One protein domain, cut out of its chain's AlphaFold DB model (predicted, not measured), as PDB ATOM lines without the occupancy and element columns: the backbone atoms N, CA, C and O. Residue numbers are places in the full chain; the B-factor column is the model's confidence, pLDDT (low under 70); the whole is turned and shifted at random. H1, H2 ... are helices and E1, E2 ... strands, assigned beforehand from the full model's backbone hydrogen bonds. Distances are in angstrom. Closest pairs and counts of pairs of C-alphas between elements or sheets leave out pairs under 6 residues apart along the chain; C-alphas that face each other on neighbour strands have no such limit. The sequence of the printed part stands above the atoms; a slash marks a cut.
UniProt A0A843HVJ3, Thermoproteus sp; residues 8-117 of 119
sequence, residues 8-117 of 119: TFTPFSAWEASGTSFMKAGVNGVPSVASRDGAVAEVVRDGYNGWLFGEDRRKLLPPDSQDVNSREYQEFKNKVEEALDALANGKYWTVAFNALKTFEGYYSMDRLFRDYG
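Overview. This is residues 8 to 117 of the 119 residues of a protein of Thermoproteus sp (UniProt A0A843HVJ3). Two helices, the long H3 and the shorter H4, meet at one end in a corner like a V, and a small parallel sheet of two strands, E1 and E2, lies in the angle between them. The short helices H1 and H2 also lie inside the V, both packing on H4, while residues 109 to 117, of which 109 to 115 belong to H5, stick out past the far end of H4. The printed part has 110 residues with five named helices and two named strands, in the order H1 E1 H2 E2 H3 H4 H5, and the class is mostly helix. The whole is compact, with a radius of gyration of the C-alphas of 14.5 A, yet flat, spanning 42 by 40 by 16 A.

Along the chain. Begin at the sheet: E1 is residues 32 to 35, 9.4 A long, and E2 is residues 50 to 53, 10.3 A. Find C-alpha 66 at (67.010, 45.995, 18.051); from there H3 runs 32.8 A to C-alpha 88 at (41.453, 64.246, 8.463). H4, residues 92 to 106, measures 20.9 A. H1 is residues 20 to 26, 10.0 A, and H2 is residues 40 to 43, 6.0 A. H5, residues 109 to 115, measures 9.7 A and ends with C-alpha 115 at (33.380, 25.348, 10.492).

Arrangement. Look first at E1 and E2, parallel neighbours at 24 degrees, where N 51 and O 32 are 2.8 A apart and N 34 and O 51 are 2.9 A apart, within hydrogen-bond range. E1, H2 and E2 form a strand-helix-strand unit, two parallel neighbour strands with a helix between them, and its crossover is right-handed. Residues 8 to 9 pair with residues 33 to 34 of E1, parallel. The closest C-alphas of E2 and H3 are those of Phe 53 and Phe 76, 5.4 A apart. H4 is the hub and touches three helices. It touches H1 at a steep tilt of 50 degrees, opposite ways, with Gly 26 and Ala 99 closest, their C-alphas 5.2 A apart. H2 and H4 only just touch, with 3 pairs of C-alphas within 8 A, the closest those of Val 43 and Thr 102 at 7.0 A. H3 and H4 touch only at the corner, and only just, with 3 pairs of C-alphas within 8 A, the closest those of Ala 86 and Tyr 92 at 4.7 A. H4 and H5 are close but not clearly touching, the C-alphas of Gly 105 and Arg 111 closest at 7.7 A; H3 and H5 are apart. Each O i to N i+4 pair is within hydrogen-bond range in H1, H3 and H5, against 10 of 11 in H4, and H2 is too short for such a pair.

Size, cuts and confidence. The C-alphas of Asp 67 and Gly 117, the two farthest apart, are 44.9 A apart. The printed part has no cut. The link from E2 to H3, residues 54 to 65, is long. Mean pLDDT of the printed part is 94.8, and no printed residue is under 70.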
ATOM      1  N   THR A   8      45.066  50.119  17.842       97.75
ATOM      2  CA  THR A   8      46.449  49.668  17.661       97.75
ATOM      3  C   THR A   8      46.594  48.234  18.153       97.75
ATOM      4  O   THR A   8      46.171  47.889  19.257       97.75
ATOM      5  N   PHE A   9      47.178  47.377  17.321       97.44
ATOM      6  CA  PHE A   9      47.433  45.980  17.661       97.44
ATOM      7  C   PHE A   9      48.869  45.624  17.290       97.44
ATOM      8  O   PHE A   9      49.175  45.373  16.130       97.44
ATOM      9  N   THR A  10      49.772  45.681  18.267       95.81
ATOM     10  CA  THR A  10      51.220  45.727  18.009       95.81
ATOM     11  C   THR A  10      52.024  44.580  18.645       95.81
ATOM     12  O   THR A  10      53.073  44.856  19.233       95.81
ATOM     13  N   PRO A  11      51.577  43.308  18.610       93.44
ATOM     14  CA  PRO A  11      52.450  42.206  19.009       93.44
ATOM     15  C   PRO A  11      53.628  42.061  18.032       93.44
ATOM     16  O   PRO A  11      53.550  42.470  16.869       93.44
ATOM     17  N   PHE A  12      54.727  41.469  18.494       91.06
ATOM     18  CA  PHE A  12      55.809  41.060  17.599       91.06
ATOM     19  C   PHE A  12      55.344  39.903  16.723       91.06
ATOM     20  O   PHE A  12      54.760  38.956  17.230       91.06
ATOM     21  N   SER A  13      55.665  39.931  15.431       90.81
ATOM     22  CA  SER A  13      55.268  38.849  14.527       90.81
ATOM     23  C   SER A  13      55.740  37.470  15.020       90.81
ATOM     24  O   SER A  13      56.878  37.326  15.482       90.81
ATOM     25  N   ALA A  14      54.858  36.479  14.895       90.88
ATOM     26  CA  ALA A  14      54.902  35.124  15.439       90.88
ATOM     27  C   ALA A  14      54.582  34.969  16.942       90.88
ATOM     28  O   ALA A  14      54.636  33.836  17.426       90.88
ATOM     29  N   TRP A  15      54.272  36.039  17.688       92.62
ATOM     30  CA  TRP A  15      54.031  35.955  19.141       92.62
ATOM     31  C   TRP A  15      52.555  35.823  19.517       92.62
ATOM     32  O   TRP A  15      52.245  35.220  20.546       92.62
ATOM     33  N   GLU A  16      51.643  36.347  18.706       94.75
ATOM     34  CA  GLU A  16      50.209  36.222  18.913       94.75
ATOM     35  C   GLU A  16      49.650  35.071  18.071       94.75
ATOM     36  O   GLU A  16      49.802  35.022  16.855       94.75
ATOM     37  N   ALA A  17      48.922  34.150  18.708       94.12
ATOM     38  CA  ALA A  17      48.247  33.079  17.975       94.12
ATOM     39  C   ALA A  17      47.042  33.586  17.160       94.12
ATOM     40  O   ALA A  17      46.715  33.025  16.120       94.12
ATOM     41  N   SER A  18      46.341  34.614  17.652       94.50
ATOM     42  CA  SER A  18      45.141  35.161  17.014       94.50
ATOM     43  C   SER A  18      44.933  36.646  17.349       94.50
ATOM     44  O   SER A  18      45.426  37.507  16.627       94.50
ATOM     45  N   GLY A  19      44.212  36.944  18.434       94.56
ATOM     46  CA  GLY A  19      43.868  38.298  18.871       94.56
ATOM     47  C   GLY A  19      42.409  38.665  18.589       94.56
ATOM     48  O   GLY A  19      42.047  39.073  17.497       94.56
ATOM     49  N   THR A  20      41.528  38.596  19.589       94.94
ATOM     50  CA  THR A  20      40.093  38.903  19.379       94.94
ATOM     51  C   THR A  20      39.733  40.375  19.592       94.94
ATOM     52  O   THR A  20      38.621  40.802  19.282       94.94
ATOM     53  N   SER A  21      40.644  41.186  20.130       95.44
ATOM     54  CA  SER A  21      40.391  42.602  20.414       95.44
ATOM     55  C   SER A  21      40.281  43.435  19.132       95.44
ATOM     56  O   SER A  21      39.326  44.203  18.998       95.44
ATOM     57  N   PHE A  22      41.186  43.241  18.166       96.81
ATOM     58  CA  PHE A  22      41.117  43.913  16.863       96.81
ATOM     59  C   PHE A  22      39.915  43.419  16.037       96.81
ATOM     60  O   PHE A  22      39.285  44.212  15.340       96.81
ATOM     61  N   MET A  23      39.511  42.149  16.198       97.19
ATOM     62  CA  MET A  23      38.279  41.624  15.596       97.19
ATOM     63  C   MET A  23      37.053  42.399  16.088       97.19
ATOM     64  O   MET A  23      36.250  42.879  15.289       97.19
ATOM     65  N   LYS A  24      36.938  42.588  17.412       96.50
ATOM     66  CA  LYS A  24      35.847  43.360  18.026       96.50
ATOM     67  C   LYS A  24      35.849  44.823  17.572       96.50
ATOM     68  O   LYS A  24      34.780  45.418  17.462       96.50
ATOM     69  N   ALA A  25      37.018  45.408  17.318       97.12
ATOM     70  CA  ALA A  25      37.119  46.741  16.733       97.12
ATOM     71  C   ALA A  25      36.558  46.760  15.300       97.12
ATOM     72  O   ALA A  25      35.625  47.514  15.020       97.12
ATOM     73  N   GLY A  26      37.028  45.863  14.430       96.50
ATOM     74  CA  GLY A  26      36.612  45.847  13.029       96.50
ATOM     75  C   GLY A  26      35.132  45.521  12.807       96.50
ATOM     76  O   GLY A  26      34.518  46.137  11.940       96.50
ATOM     77  N   VAL A  27      34.501  44.666  13.628       96.06
ATOM     78  CA  VAL A  27      33.035  44.445  13.550       96.06
ATOM     79  C   VAL A  27      32.214  45.678  13.944       96.06
ATOM     80  O   VAL A  27      31.040  45.760  13.612       96.06
ATOM     81  N   ASN A  28      32.817  46.653  14.631       95.81
ATOM     82  CA  ASN A  28      32.208  47.960  14.894       95.81
ATOM     83  C   ASN A  28      32.628  49.017  13.854       95.81
ATOM     84  O   ASN A  28      32.393  50.203  14.058       95.81
ATOM     85  N   GLY A  29      33.269  48.608  12.753       96.19
ATOM     86  CA  GLY A  29      33.778  49.518  11.727       96.19
ATOM     87  C   GLY A  29      35.000  50.327  12.161       96.19
ATOM     88  O   GLY A  29      35.323  51.307  11.503       96.19
ATOM     89  N   VAL A  30      35.680  49.940  13.245       97.81
ATOM     90  CA  VAL A  30      36.903  50.604  13.716       97.81
ATOM     91  C   VAL A  30      38.113  49.913  13.073       97.81
ATOM     92  O   VAL A  30      38.435  48.781  13.456       97.81
ATOM     93  N   PRO A  31      38.782  50.536  12.086       97.69
ATOM     94  CA  PRO A  31      39.948  49.948  11.443       97.69
ATOM     95  C   PRO A  31      41.145  49.907  12.401       97.69
ATOM     96  O   PRO A  31      41.262  50.700  13.340       97.69
ATOM     97  N   SER A  32      42.046  48.954  12.162       97.88
ATOM     98  CA  SER A  32      43.232  48.756  13.000       97.88
ATOM     99  C   SER A  32      44.510  49.200  12.294       97.88
ATOM    100  O   SER A  32      44.658  48.967  11.097       97.88
ATOM    101  N   VAL A  33      45.445  49.780  13.049       98.56
ATOM    102  CA  VAL A  33      46.871  49.829  12.694       98.56
ATOM    103  C   VAL A  33      47.532  48.660  13.411       98.56
ATOM    104  O   VAL A  33      47.628  48.659  14.642       98.56
ATOM    105  N   ALA A  34      47.927  47.637  12.662       98.19
ATOM    106  CA  ALA A  34      48.305  46.354  13.233       98.19
ATOM    107  C   ALA A  34      49.604  45.791  12.654       98.19
ATOM    108  O   ALA A  34      49.912  45.993  11.477       98.19
ATOM    109  N   SER A  35      50.362  45.067  13.476       96.75
ATOM    110  CA  SER A  35      51.469  44.254  12.978       96.75
ATOM    111  C   SER A  35      50.928  43.048  12.208       96.75
ATOM    112  O   SER A  35      49.783  42.623  12.392       96.75
ATOM    113  N   ARG A  36      51.748  42.480  11.319       95.88
ATOM    114  CA  ARG A  36      51.422  41.235  10.604       95.88
ATOM    115  C   ARG A  36      51.620  40.027  11.518       95.88
ATOM    116  O   ARG A  36      52.627  39.325  11.427       95.88
ATOM    117  N   ASP A  37      50.669  39.830  12.423       95.69
ATOM    118  CA  ASP A  37      50.718  38.757  13.411       95.69
ATOM    119  C   ASP A  37      49.336  38.212  13.783       95.69
ATOM    120  O   ASP A  37      48.314  38.895  13.642       95.69
ATOM    121  N   GLY A  38      49.310  36.971  14.269       94.88
ATOM    122  CA  GLY A  38      48.089  36.272  14.647       94.88
ATOM    123  C   GLY A  38      47.030  36.296  13.548       94.88
ATOM    124  O   GLY A  38      47.309  36.092  12.366       94.88
ATOM    125  N   ALA A  39      45.794  36.590  13.939       96.00
ATOM    126  CA  ALA A  39      44.662  36.563  13.027       96.00
ATOM    127  C   ALA A  39      44.577  37.806  12.137       96.00
ATOM    128  O   ALA A  39      43.753  37.833  11.224       96.00
ATOM    129  N   VAL A  40      45.400  38.838  12.365       96.88
ATOM    130  CA  VAL A  40      45.395  40.066  11.550       96.88
ATOM    131  C   VAL A  40      45.666  39.736  10.086       96.88
ATOM    132  O   VAL A  40      44.969  40.235   9.198       96.88
ATOM    133  N   ALA A  41      46.644  38.858   9.841       92.19
ATOM    134  CA  ALA A  41      47.068  38.443   8.507       92.19
ATOM    135  C   ALA A  41      45.967  37.711   7.711       92.19
ATOM    136  O   ALA A  41      46.068  37.597   6.491       92.19
ATOM    137  N   GLU A  42      44.905  37.247   8.375       94.62
ATOM    138  CA  GLU A  42      43.804  36.523   7.737       94.62
ATOM    139  C   GLU A  42      42.844  37.446   6.967       94.62
ATOM    140  O   GLU A  42      42.274  37.040   5.955       94.62
ATOM    141  N   VAL A  43      42.638  38.685   7.441       95.00
ATOM    142  CA  VAL A  43      41.565  39.571   6.937       95.00
ATOM    143  C   VAL A  43      42.044  40.977   6.601       95.00
ATOM    144  O   VAL A  43      41.496  41.611   5.685       95.00
ATOM    145  N   VAL A  44      43.028  41.499   7.333       97.69
ATOM    146  CA  VAL A  44      43.452  42.887   7.163       97.69
ATOM    147  C   VAL A  44      44.288  43.020   5.895       97.69
ATOM    148  O   VAL A  44      45.212  42.257   5.623       97.69
ATOM    149  N   ARG A  45      43.942  44.023   5.098       98.00
ATOM    150  CA  ARG A  45      44.576  44.419   3.850       98.00
ATOM    151  C   ARG A  45      44.981  45.877   3.993       98.00
ATOM    152  O   ARG A  45      44.126  46.739   4.206       98.00
ATOM    153  N   ASP A  46      46.283  46.120   3.883       98.31
ATOM    154  CA  ASP A  46      46.886  47.438   4.084       98.31
ATOM    155  C   ASP A  46      46.227  48.504   3.193       98.31
ATOM    156  O   ASP A  46      46.052  48.301   1.991       98.31
ATOM    157  N   GLY A  47      45.806  49.611   3.804       97.94
ATOM    158  CA  GLY A  47      45.106  50.724   3.162       97.94
ATOM    159  C   GLY A  47      43.656  50.448   2.740       97.94
ATOM    160  O   GLY A  47      42.976  51.376   2.306       97.94
ATOM    161  N   TYR A  48      43.154  49.212   2.859       98.50
ATOM    162  CA  TYR A  48      41.804  48.844   2.414       98.50
ATOM    163  C   TYR A  48      40.795  48.769   3.564       98.50
ATOM    164  O   TYR A  48      39.742  49.396   3.486       98.50
ATOM    165  N   ASN A  49      41.100  47.999   4.611       98.19
ATOM    166  CA  ASN A  49      40.251  47.790   5.796       98.19
ATOM    167  C   ASN A  49      41.046  47.904   7.117       98.19
ATOM    168  O   ASN A  49      40.591  47.460   8.170       98.19
ATOM    169  N   GLY A  50      42.244  48.483   7.042       98.38
ATOM    170  CA  GLY A  50      43.190  48.707   8.128       98.38
ATOM    171  C   GLY A  50      44.564  49.057   7.558       98.38
ATOM    172  O   GLY A  50      44.728  49.144   6.340       98.38
ATOM    173  N   TRP A  51      45.550  49.231   8.427       98.62
ATOM    174  CA  TRP A  51      46.933  49.523   8.058       98.62
ATOM    175  C   TRP A  51      47.860  48.495   8.680       98.62
ATOM    176  O   TRP A  51      47.695  48.132   9.845       98.62
ATOM    177  N   LEU A  52      48.828  48.027   7.899       98.31
ATOM    178  CA  LEU A  52      49.740  46.969   8.314       98.31
ATOM    179  C   LEU A  52      51.178  47.456   8.339       98.31
ATOM    180  O   LEU A  52      51.652  48.043   7.368       98.31
ATOM    181  N   PHE A  53      51.879  47.143   9.422       97.62
ATOM    182  CA  PHE A  53      53.312  47.381   9.565       97.62
ATOM    183  C   PHE A  53      54.052  46.086   9.913       97.62
ATOM    184  O   PHE A  53      53.446  45.102  10.351       97.62
ATOM    185  N   GLY A  54      55.369  46.094   9.719       94.62
ATOM    186  CA  GLY A  54      56.224  44.951   9.998       94.62
ATOM    187  C   GLY A  54      56.081  43.809   8.993       94.62
ATOM    188  O   GLY A  54      55.279  43.844   8.051       94.62
ATOM    189  N   GLU A  55      56.904  42.782   9.186       92.38
ATOM    190  CA  GLU A  55      56.924  41.589   8.336       92.38
ATOM    191  C   GLU A  55      56.041  40.475   8.905       92.38
ATOM    192  O   GLU A  55      55.956  40.296  10.118       92.38
ATOM    193  N   ASP A  56      55.445  39.684   8.012       92.31
ATOM    194  CA  ASP A  56      54.796  38.418   8.355       92.31
ATOM    195  C   ASP A  56      55.877  37.346   8.554       92.31
ATOM    196  O   ASP A  56      56.474  36.837   7.595       92.31
ATOM    197  N   ARG A  57      56.190  37.052   9.817       89.62
ATOM    198  CA  ARG A  57      57.202  36.074  10.204       89.62
ATOM    199  C   ARG A  57      56.541  34.827  10.750       89.62
ATOM    200  O   ARG A  57      55.617  34.863  11.547       89.62
ATOM    201  N   ARG A  58      57.138  33.686  10.406       86.06
ATOM    202  CA  ARG A  58      56.767  32.374  10.962       86.06
ATOM    203  C   ARG A  58      57.669  31.912  12.103       86.06
ATOM    204  O   ARG A  58      57.563  30.773  12.547       86.06
ATOM    205  N   LYS A  59      58.626  32.744  12.510       88.25
ATOM    206  CA  LYS A  59      59.618  32.416  13.534       88.25
ATOM    207  C   LYS A  59      59.623  33.505  14.587       88.25
ATOM    208  O   LYS A  59      59.671  34.682  14.237       88.25
ATOM    209  N   LEU A  60      59.643  33.081  15.848       88.56
ATOM    210  CA  LEU A  60      59.837  33.969  16.984       88.56
ATOM    211  C   LEU A  60      61.191  34.659  16.854       88.56
ATOM    212  O   LEU A  60      62.230  34.000  16.750       88.56
ATOM    213  N   LEU A  61      61.165  35.986  16.863       84.88
ATOM    214  CA  LEU A  61      62.369  36.776  17.044       84.88
ATOM    215  C   LEU A  61      62.694  36.906  18.534       84.88
ATOM    216  O   LEU A  61      61.773  37.028  19.345       84.88
ATOM    217  N   PRO A  62      63.985  36.932  18.897       85.06
ATOM    218  CA  PRO A  62      64.412  37.383  20.210       85.06
ATOM    219  C   PRO A  62      63.864  38.794  20.501       85.06
ATOM    220  O   PRO A  62      63.937  39.654  19.612       85.06
ATOM    221  N   PRO A  63      63.335  39.063  21.710       71.44
ATOM    222  CA  PRO A  63      62.790  40.377  22.080       71.44
ATOM    223  C   PRO A  63      63.775  41.547  21.920       71.44
ATOM    224  O   PRO A  63      63.370  42.698  21.784       71.44
ATOM    225  N   ASP A  64      65.072  41.253  21.939       80.56
ATOM    226  CA  ASP A  64      66.200  42.177  21.841       80.56
ATOM    227  C   ASP A  64      66.706  42.387  20.402       80.56
ATOM    228  O   ASP A  64      67.771  42.967  20.197       80.56
ATOM    229  N   SER A  65      65.933  41.981  19.387       83.69
ATOM    230  CA  SER A  65      66.236  42.224  17.966       83.69
ATOM    231  C   SER A  65      66.110  43.715  17.604       83.69
ATOM    232  O   SER A  65      65.148  44.140  16.964       83.69
ATOM    233  N   GLN A  66      67.076  44.528  18.038       79.00
ATOM    234  CA  GLN A  66      67.010  45.995  18.051       79.00
ATOM    235  C   GLN A  66      66.814  46.623  16.661       79.00
ATOM    236  O   GLN A  66      66.034  47.567  16.515       79.00
ATOM    237  N   ASP A  67      67.458  46.074  15.628       78.06
ATOM    238  CA  ASP A  67      67.314  46.563  14.251       78.06
ATOM    239  C   ASP A  67      65.894  46.338  13.717       78.06
ATOM    240  O   ASP A  67      65.296  47.229  13.116       78.06
ATOM    241  N   VAL A  68      65.315  45.166  13.998       83.19
ATOM    242  CA  VAL A  68      63.928  44.865  13.621       83.19
ATOM    243  C   VAL A  68      62.973  45.771  14.387       83.19
ATOM    244  O   VAL A  68      62.102  46.391  13.785       83.19
ATOM    245  N   ASN A  69      63.177  45.901  15.697       85.19
ATOM    246  CA  ASN A  69      62.316  46.698  16.559       85.19
ATOM    247  C   ASN A  69      62.308  48.176  16.133       85.19
ATOM    248  O   ASN A  69      61.248  48.776  15.983       85.19
ATOM    249  N   SER A  70      63.477  48.755  15.838       90.31
ATOM    250  CA  SER A  70      63.578  50.152  15.394       90.31
ATOM    251  C   SER A  70      62.932  50.395  14.026       90.31
ATOM    252  O   SER A  70      62.194  51.371  13.868       90.31
ATOM    253  N   ARG A  71      63.146  49.499  13.054       93.50
ATOM    254  CA  ARG A  71      62.535  49.602  11.723       93.50
ATOM    255  C   ARG A  71      61.015  49.452  11.785       93.50
ATOM    256  O   ARG A  71      60.302  50.296  11.252       93.50
ATOM    257  N   GLU A  72      60.511  48.419  12.460       94.25
ATOM    258  CA  GLU A  72      59.067  48.164  12.550       94.25
ATOM    259  C   GLU A  72      58.343  49.208  13.392       94.25
ATOM    260  O   GLU A  72      57.215  49.575  13.075       94.25
ATOM    261  N   TYR A  73      59.003  49.761  14.411       94.25
ATOM    262  CA  TYR A  73      58.473  50.901  15.144       94.25
ATOM    263  C   TYR A  73      58.350  52.145  14.253       94.25
ATOM    264  O   TYR A  73      57.347  52.857  14.326       94.25
ATOM    265  N   GLN A  74      59.327  52.404  13.379       97.31
ATOM    266  CA  GLN A  74      59.228  53.513  12.431       97.31
ATOM    267  C   GLN A  74      58.100  53.290  11.413       97.31
ATOM    268  O   GLN A  74      57.344  54.218  11.135       97.31
ATOM    269  N   GLU A  75      57.938  52.069  10.900       97.81
ATOM    270  CA  GLU A  75      56.802  51.720  10.038       97.81
ATOM    271  C   GLU A  75      55.462  51.891  10.762       97.81
ATOM    272  O   GLU A  75      54.542  52.484  10.206       97.81
ATOM    273  N   PHE A  76      55.359  51.438  12.016       98.06
ATOM    274  CA  PHE A  76      54.171  51.632  12.846       98.06
ATOM    275  C   PHE A  76      53.809  53.113  12.967       98.06
ATOM    276  O   PHE A  76      52.660  53.478  12.726       98.06
ATOM    277  N   LYS A  77      54.785  53.978  13.280       98.31
ATOM    278  CA  LYS A  77      54.563  55.429  13.356       98.31
ATOM    279  C   LYS A  77      54.029  55.987  12.039       98.31
ATOM    280  O   LYS A  77      53.011  56.671  12.058       98.31
ATOM    281  N   ASN A  78      54.655  55.634  10.919       98.56
ATOM    282  CA  ASN A  78      54.209  56.076   9.599       98.56
ATOM    283  C   ASN A  78      52.770  55.606   9.312       98.56
ATOM    284  O   ASN A  78      51.964  56.365   8.787       98.56
ATOM    285  N   LYS A  79      52.408  54.376   9.701       98.50
ATOM    286  CA  LYS A  79      51.042  53.853   9.530       98.50
ATOM    287  C   LYS A  79      50.011  54.520  10.436       98.50
ATOM    288  O   LYS A  79      48.866  54.685  10.021       98.50
ATOM    289  N   VAL A  80      50.395  54.930  11.643       98.50
ATOM    290  CA  VAL A  80      49.534  55.767  12.491       98.50
ATOM    291  C   VAL A  80      49.315  57.132  11.838       98.50
ATOM    292  O   VAL A  80      48.176  57.587  11.779       98.50
ATOM    293  N   GLU A  81      50.363  57.758  11.302       98.50
ATOM    294  CA  GLU A  81      50.252  59.027  10.572       98.50
ATOM    295  C   GLU A  81      49.345  58.891   9.338       98.50
ATOM    296  O   GLU A  81      48.409  59.673   9.188       98.50
ATOM    297  N   GLU A  82      49.509  57.839   8.529       98.56
ATOM    298  CA  GLU A  82      48.615  57.537   7.397       98.56
ATOM    299  C   GLU A  82      47.145  57.398   7.828       98.56
ATOM    300  O   GLU A  82      46.237  57.865   7.132       98.56
ATOM    301  N   ALA A  83      46.891  56.752   8.968       98.44
ATOM    302  CA  ALA A  83      45.546  56.564   9.494       98.44
ATOM    303  C   ALA A  83      44.924  57.881   9.993       98.44
ATOM    304  O   ALA A  83      43.745  58.145   9.738       98.44
ATOM    305  N   LEU A  84      45.716  58.733  10.652       98.12
ATOM    306  CA  LEU A  84      45.298  60.069  11.082       98.12
ATOM    307  C   LEU A  84      45.035  60.993   9.888       98.12
ATOM    308  O   LEU A  84      44.025  61.699   9.867       98.12
ATOM    309  N   ASP A  85      45.875  60.939   8.857       98.38
ATOM    310  CA  ASP A  85      45.667  61.683   7.617       98.38
ATOM    311  C   ASP A  85      44.385  61.230   6.913       98.38
ATOM    312  O   ASP A  85      43.598  62.060   6.451       98.38
ATOM    313  N   ALA A  86      44.135  59.916   6.851       98.31
ATOM    314  CA  ALA A  86      42.896  59.368   6.309       98.31
ATOM    315  C   ALA A  86      41.663  59.855   7.083       98.31
ATOM    316  O   ALA A  86      40.620  60.111   6.473       98.31
ATOM    317  N   LEU A  87      41.770  59.996   8.407       96.94
ATOM    318  CA  LEU A  87      40.708  60.557   9.241       96.94
ATOM    319  C   LEU A  87      40.465  62.029   8.893       96.94
ATOM    320  O   LEU A  87      39.324  62.416   8.639       96.94
ATOM    321  N   ALA A  88      41.531  62.823   8.786       97.75
ATOM    322  CA  ALA A  88      41.453  64.246   8.463       97.75
ATOM    323  C   ALA A  88      40.891  64.528   7.056       97.75
ATOM    324  O   ALA A  88      40.190  65.519   6.858       97.75
ATOM    325  N   ASN A  89      41.174  63.665   6.076       97.31
ATOM    326  CA  ASN A  89      40.749  63.849   4.682       97.31
ATOM    327  C   ASN A  89      39.493  63.046   4.287       97.31
ATOM    328  O   ASN A  89      39.096  63.054   3.122       97.31
ATOM    329  N   GLY A  90      38.870  62.341   5.236       97.88
ATOM    330  CA  GLY A  90      37.635  61.582   5.033       97.88
ATOM    331  C   GLY A  90      37.795  60.212   4.363       97.88
ATOM    332  O   GLY A  90      36.832  59.441   4.359       97.88
ATOM    333  N   LYS A  91      38.983  59.840   3.858       98.06
ATOM    334  CA  LYS A  91      39.243  58.482   3.330       98.06
ATOM    335  C   LYS A  91      39.025  57.400   4.386       98.06
ATOM    336  O   LYS A  91      38.643  56.283   4.038       98.06
ATOM    337  N   TYR A  92      39.204  57.744   5.661       98.31
ATOM    338  CA  TYR A  92      38.949  56.873   6.805       98.31
ATOM    339  C   TYR A  92      37.586  56.191   6.728       98.31
ATOM    340  O   TYR A  92      37.506  54.991   6.951       98.31
ATOM    341  N   TRP A  93      36.528  56.900   6.329       98.19
ATOM    342  CA  TRP A  93      35.183  56.320   6.286       98.19
ATOM    343  C   TRP A  93      35.056  55.174   5.282       98.19
ATOM    344  O   TRP A  93      34.306  54.229   5.516       98.19
ATOM    345  N   THR A  94      35.831  55.214   4.194       98.62
ATOM    346  CA  THR A  94      35.903  54.096   3.244       98.62
ATOM    347  C   THR A  94      36.616  52.900   3.876       98.62
ATOM    348  O   THR A  94      36.130  51.775   3.783       98.62
ATOM    349  N   VAL A  95      37.728  53.143   4.579       98.56
ATOM    350  CA  VAL A  95      38.485  52.097   5.288       98.56
ATOM    351  C   VAL A  95      37.649  51.471   6.411       98.56
ATOM    352  O   VAL A  95      37.579  50.249   6.517       98.56
ATOM    353  N   ALA A  96      36.953  52.291   7.197       98.12
ATOM    354  CA  ALA A  96      36.045  51.892   8.270       98.12
ATOM    355  C   ALA A  96      34.869  51.050   7.753       98.12
ATOM    356  O   ALA A  96      34.560  49.990   8.300       98.12
ATOM    357  N   PHE A  97      34.242  51.467   6.649       98.12
ATOM    358  CA  PHE A  97      33.176  50.690   6.017       98.12
ATOM    359  C   PHE A  97      33.678  49.332   5.505       98.12
ATOM    360  O   PHE A  97      33.024  48.305   5.702       98.12
ATOM    361  N   ASN A  98      34.864  49.300   4.892       98.38
ATOM    362  CA  ASN A  98      35.486  48.056   4.449       98.38
ATOM    363  C   ASN A  98      35.862  47.148   5.627       98.38
ATOM    364  O   ASN A  98      35.710  45.928   5.514       98.38
ATOM    365  N   ALA A  99      36.311  47.711   6.754       97.75
ATOM    366  CA  ALA A  99      36.533  46.979   7.999       97.75
ATOM    367  C   ALA A  99      35.235  46.319   8.470       97.75
ATOM    368  O   ALA A  99      35.198  45.097   8.567       97.75
ATOM    369  N   LEU A 100      34.144  47.079   8.603       96.88
ATOM    370  CA  LEU A 100      32.836  46.529   8.973       96.88
ATOM    371  C   LEU A 100      32.449  45.344   8.073       96.88
ATOM    372  O   LEU A 100      32.184  44.248   8.560       96.88
ATOM    373  N   LYS A 101      32.497  45.539   6.747       96.44
ATOM    374  CA  LYS A 101      32.088  44.520   5.767       96.44
ATOM    375  C   LYS A 101      32.932  43.252   5.790       96.44
ATOM    376  O   LYS A 101      32.408  42.168   5.554       96.44
ATOM    377  N   THR A 102      34.235  43.381   6.008       96.62
ATOM    378  CA  THR A 102      35.148  42.229   5.983       96.62
ATOM    379  C   THR A 102      35.148  41.477   7.311       96.62
ATOM    380  O   THR A 102      35.138  40.247   7.314       96.62
ATOM    381  N   PHE A 103      35.103  42.198   8.432       97.06
ATOM    382  CA  PHE A 103      35.204  41.613   9.764       97.06
ATOM    383  C   PHE A 103      33.916  40.930  10.212       97.06
ATOM    384  O   PHE A 103      33.995  39.845  10.781       97.06
ATOM    385  N   GLU A 104      32.747  41.523   9.944       93.62
ATOM    386  CA  GLU A 104      31.448  40.950  10.328       93.62
ATOM    387  C   GLU A 104      31.260  39.539   9.750       93.62
ATOM    388  O   GLU A 104      30.865  38.619  10.464       93.62
ATOM    389  N   GLY A 105      31.605  39.344   8.474       91.12
ATOM    390  CA  GLY A 105      31.478  38.043   7.820       91.12
ATOM    391  C   GLY A 105      32.508  37.023   8.306       91.12
ATOM    392  O   GLY A 105      32.156  35.892   8.637       91.12
ATOM    393  N   TYR A 106      33.788  37.404   8.346       95.25
ATOM    394  CA  TYR A 106      34.863  36.453   8.627       95.25
ATOM    395  C   TYR A 106      35.011  36.143  10.125       95.25
ATOM    396  O   TYR A 106      35.212  34.995  10.495       95.25
ATOM    397  N   TYR A 107      34.867  37.104  11.035       95.62
ATOM    398  CA  TYR A 107      35.046  36.844  12.476       95.62
ATOM    399  C   TYR A 107      33.746  36.519  13.219       95.62
ATOM    400  O   TYR A 107      33.710  36.547  14.449       95.62
ATOM    401  N   SER A 108      32.676  36.183  12.495       94.88
ATOM    402  CA  SER A 108      31.437  35.715  13.112       94.88
ATOM    403  C   SER A 108      31.644  34.392  13.859       94.88
ATOM    404  O   SER A 108      32.219  33.438  13.326       94.88
ATOM    405  N   MET A 109      31.102  34.316  15.077       95.44
ATOM    406  CA  MET A 109      31.032  33.064  15.837       95.44
ATOM    407  C   MET A 109      30.152  32.023  15.143       95.44
ATOM    408  O   MET A 109      30.439  30.838  15.256       95.44
ATOM    409  N   ASP A 110      29.141  32.442  14.379       96.12
ATOM    410  CA  ASP A 110      28.307  31.512  13.611       96.12
ATOM    411  C   ASP A 110      29.126  30.824  12.517       96.12
ATOM    412  O   ASP A 110      28.988  29.621  12.299       96.12
ATOM    413  N   ARG A 111      30.028  31.568  11.856       95.44
ATOM    414  CA  ARG A 111      30.972  30.979  10.898       95.44
ATOM    415  C   ARG A 111      31.868  29.966  11.604       95.44
ATOM    416  O   ARG A 111      31.956  28.833  11.151       95.44
ATOM    417  N   LEU A 112      32.475  30.361  12.726       95.38
ATOM    418  CA  LEU A 112      33.352  29.481  13.498       95.38
ATOM    419  C   LEU A 112      32.629  28.195  13.925       95.38
ATOM    420  O   LEU A 112      33.156  27.104  13.745       95.38
ATOM    421  N   PHE A 113      31.414  28.297  14.467       97.81
ATOM    422  CA  PHE A 113      30.653  27.124  14.889       97.81
ATOM    423  C   PHE A 113      30.247  26.229  13.723       97.81
ATOM    424  O   PHE A 113      30.293  25.009  13.875       97.81
ATOM    425  N   ARG A 114      29.928  26.802  12.559       97.25
ATOM    426  CA  ARG A 114      29.684  26.029  11.338       97.25
ATOM    427  C   ARG A 114      30.939  25.297  10.862       97.25
ATOM    428  O   ARG A 114      30.858  24.116  10.541       97.25
ATOM    429  N   ASP A 115      32.097  25.956  10.879       95.94
ATOM    430  CA  ASP A 115      33.380  25.348  10.492       95.94
ATOM    431  C   ASP A 115      33.764  24.180  11.422       95.94
ATOM    432  O   ASP A 115      34.395  23.215  10.994       95.94
ATOM    433  N   TYR A 116      33.337  24.236  12.687       97.62
ATOM    434  CA  TYR A 116      33.517  23.164  13.671       97.62
ATOM    435  C   TYR A 116      32.379  22.123  13.668       97.62
ATOM    436  O   TYR A 116      32.450  21.146  14.414       97.62
ATOM    437  N   GLY A 117      31.340  22.302  12.845       97.44
ATOM    438  CA  GLY A 117      30.212  21.375  12.725       97.44
ATOM    439  C   GLY A 117      29.222  21.397  13.894       97.44
ATOM    440  O   GLY A 117      28.517  20.414  14.109       97.44
TER     441      GLY A 117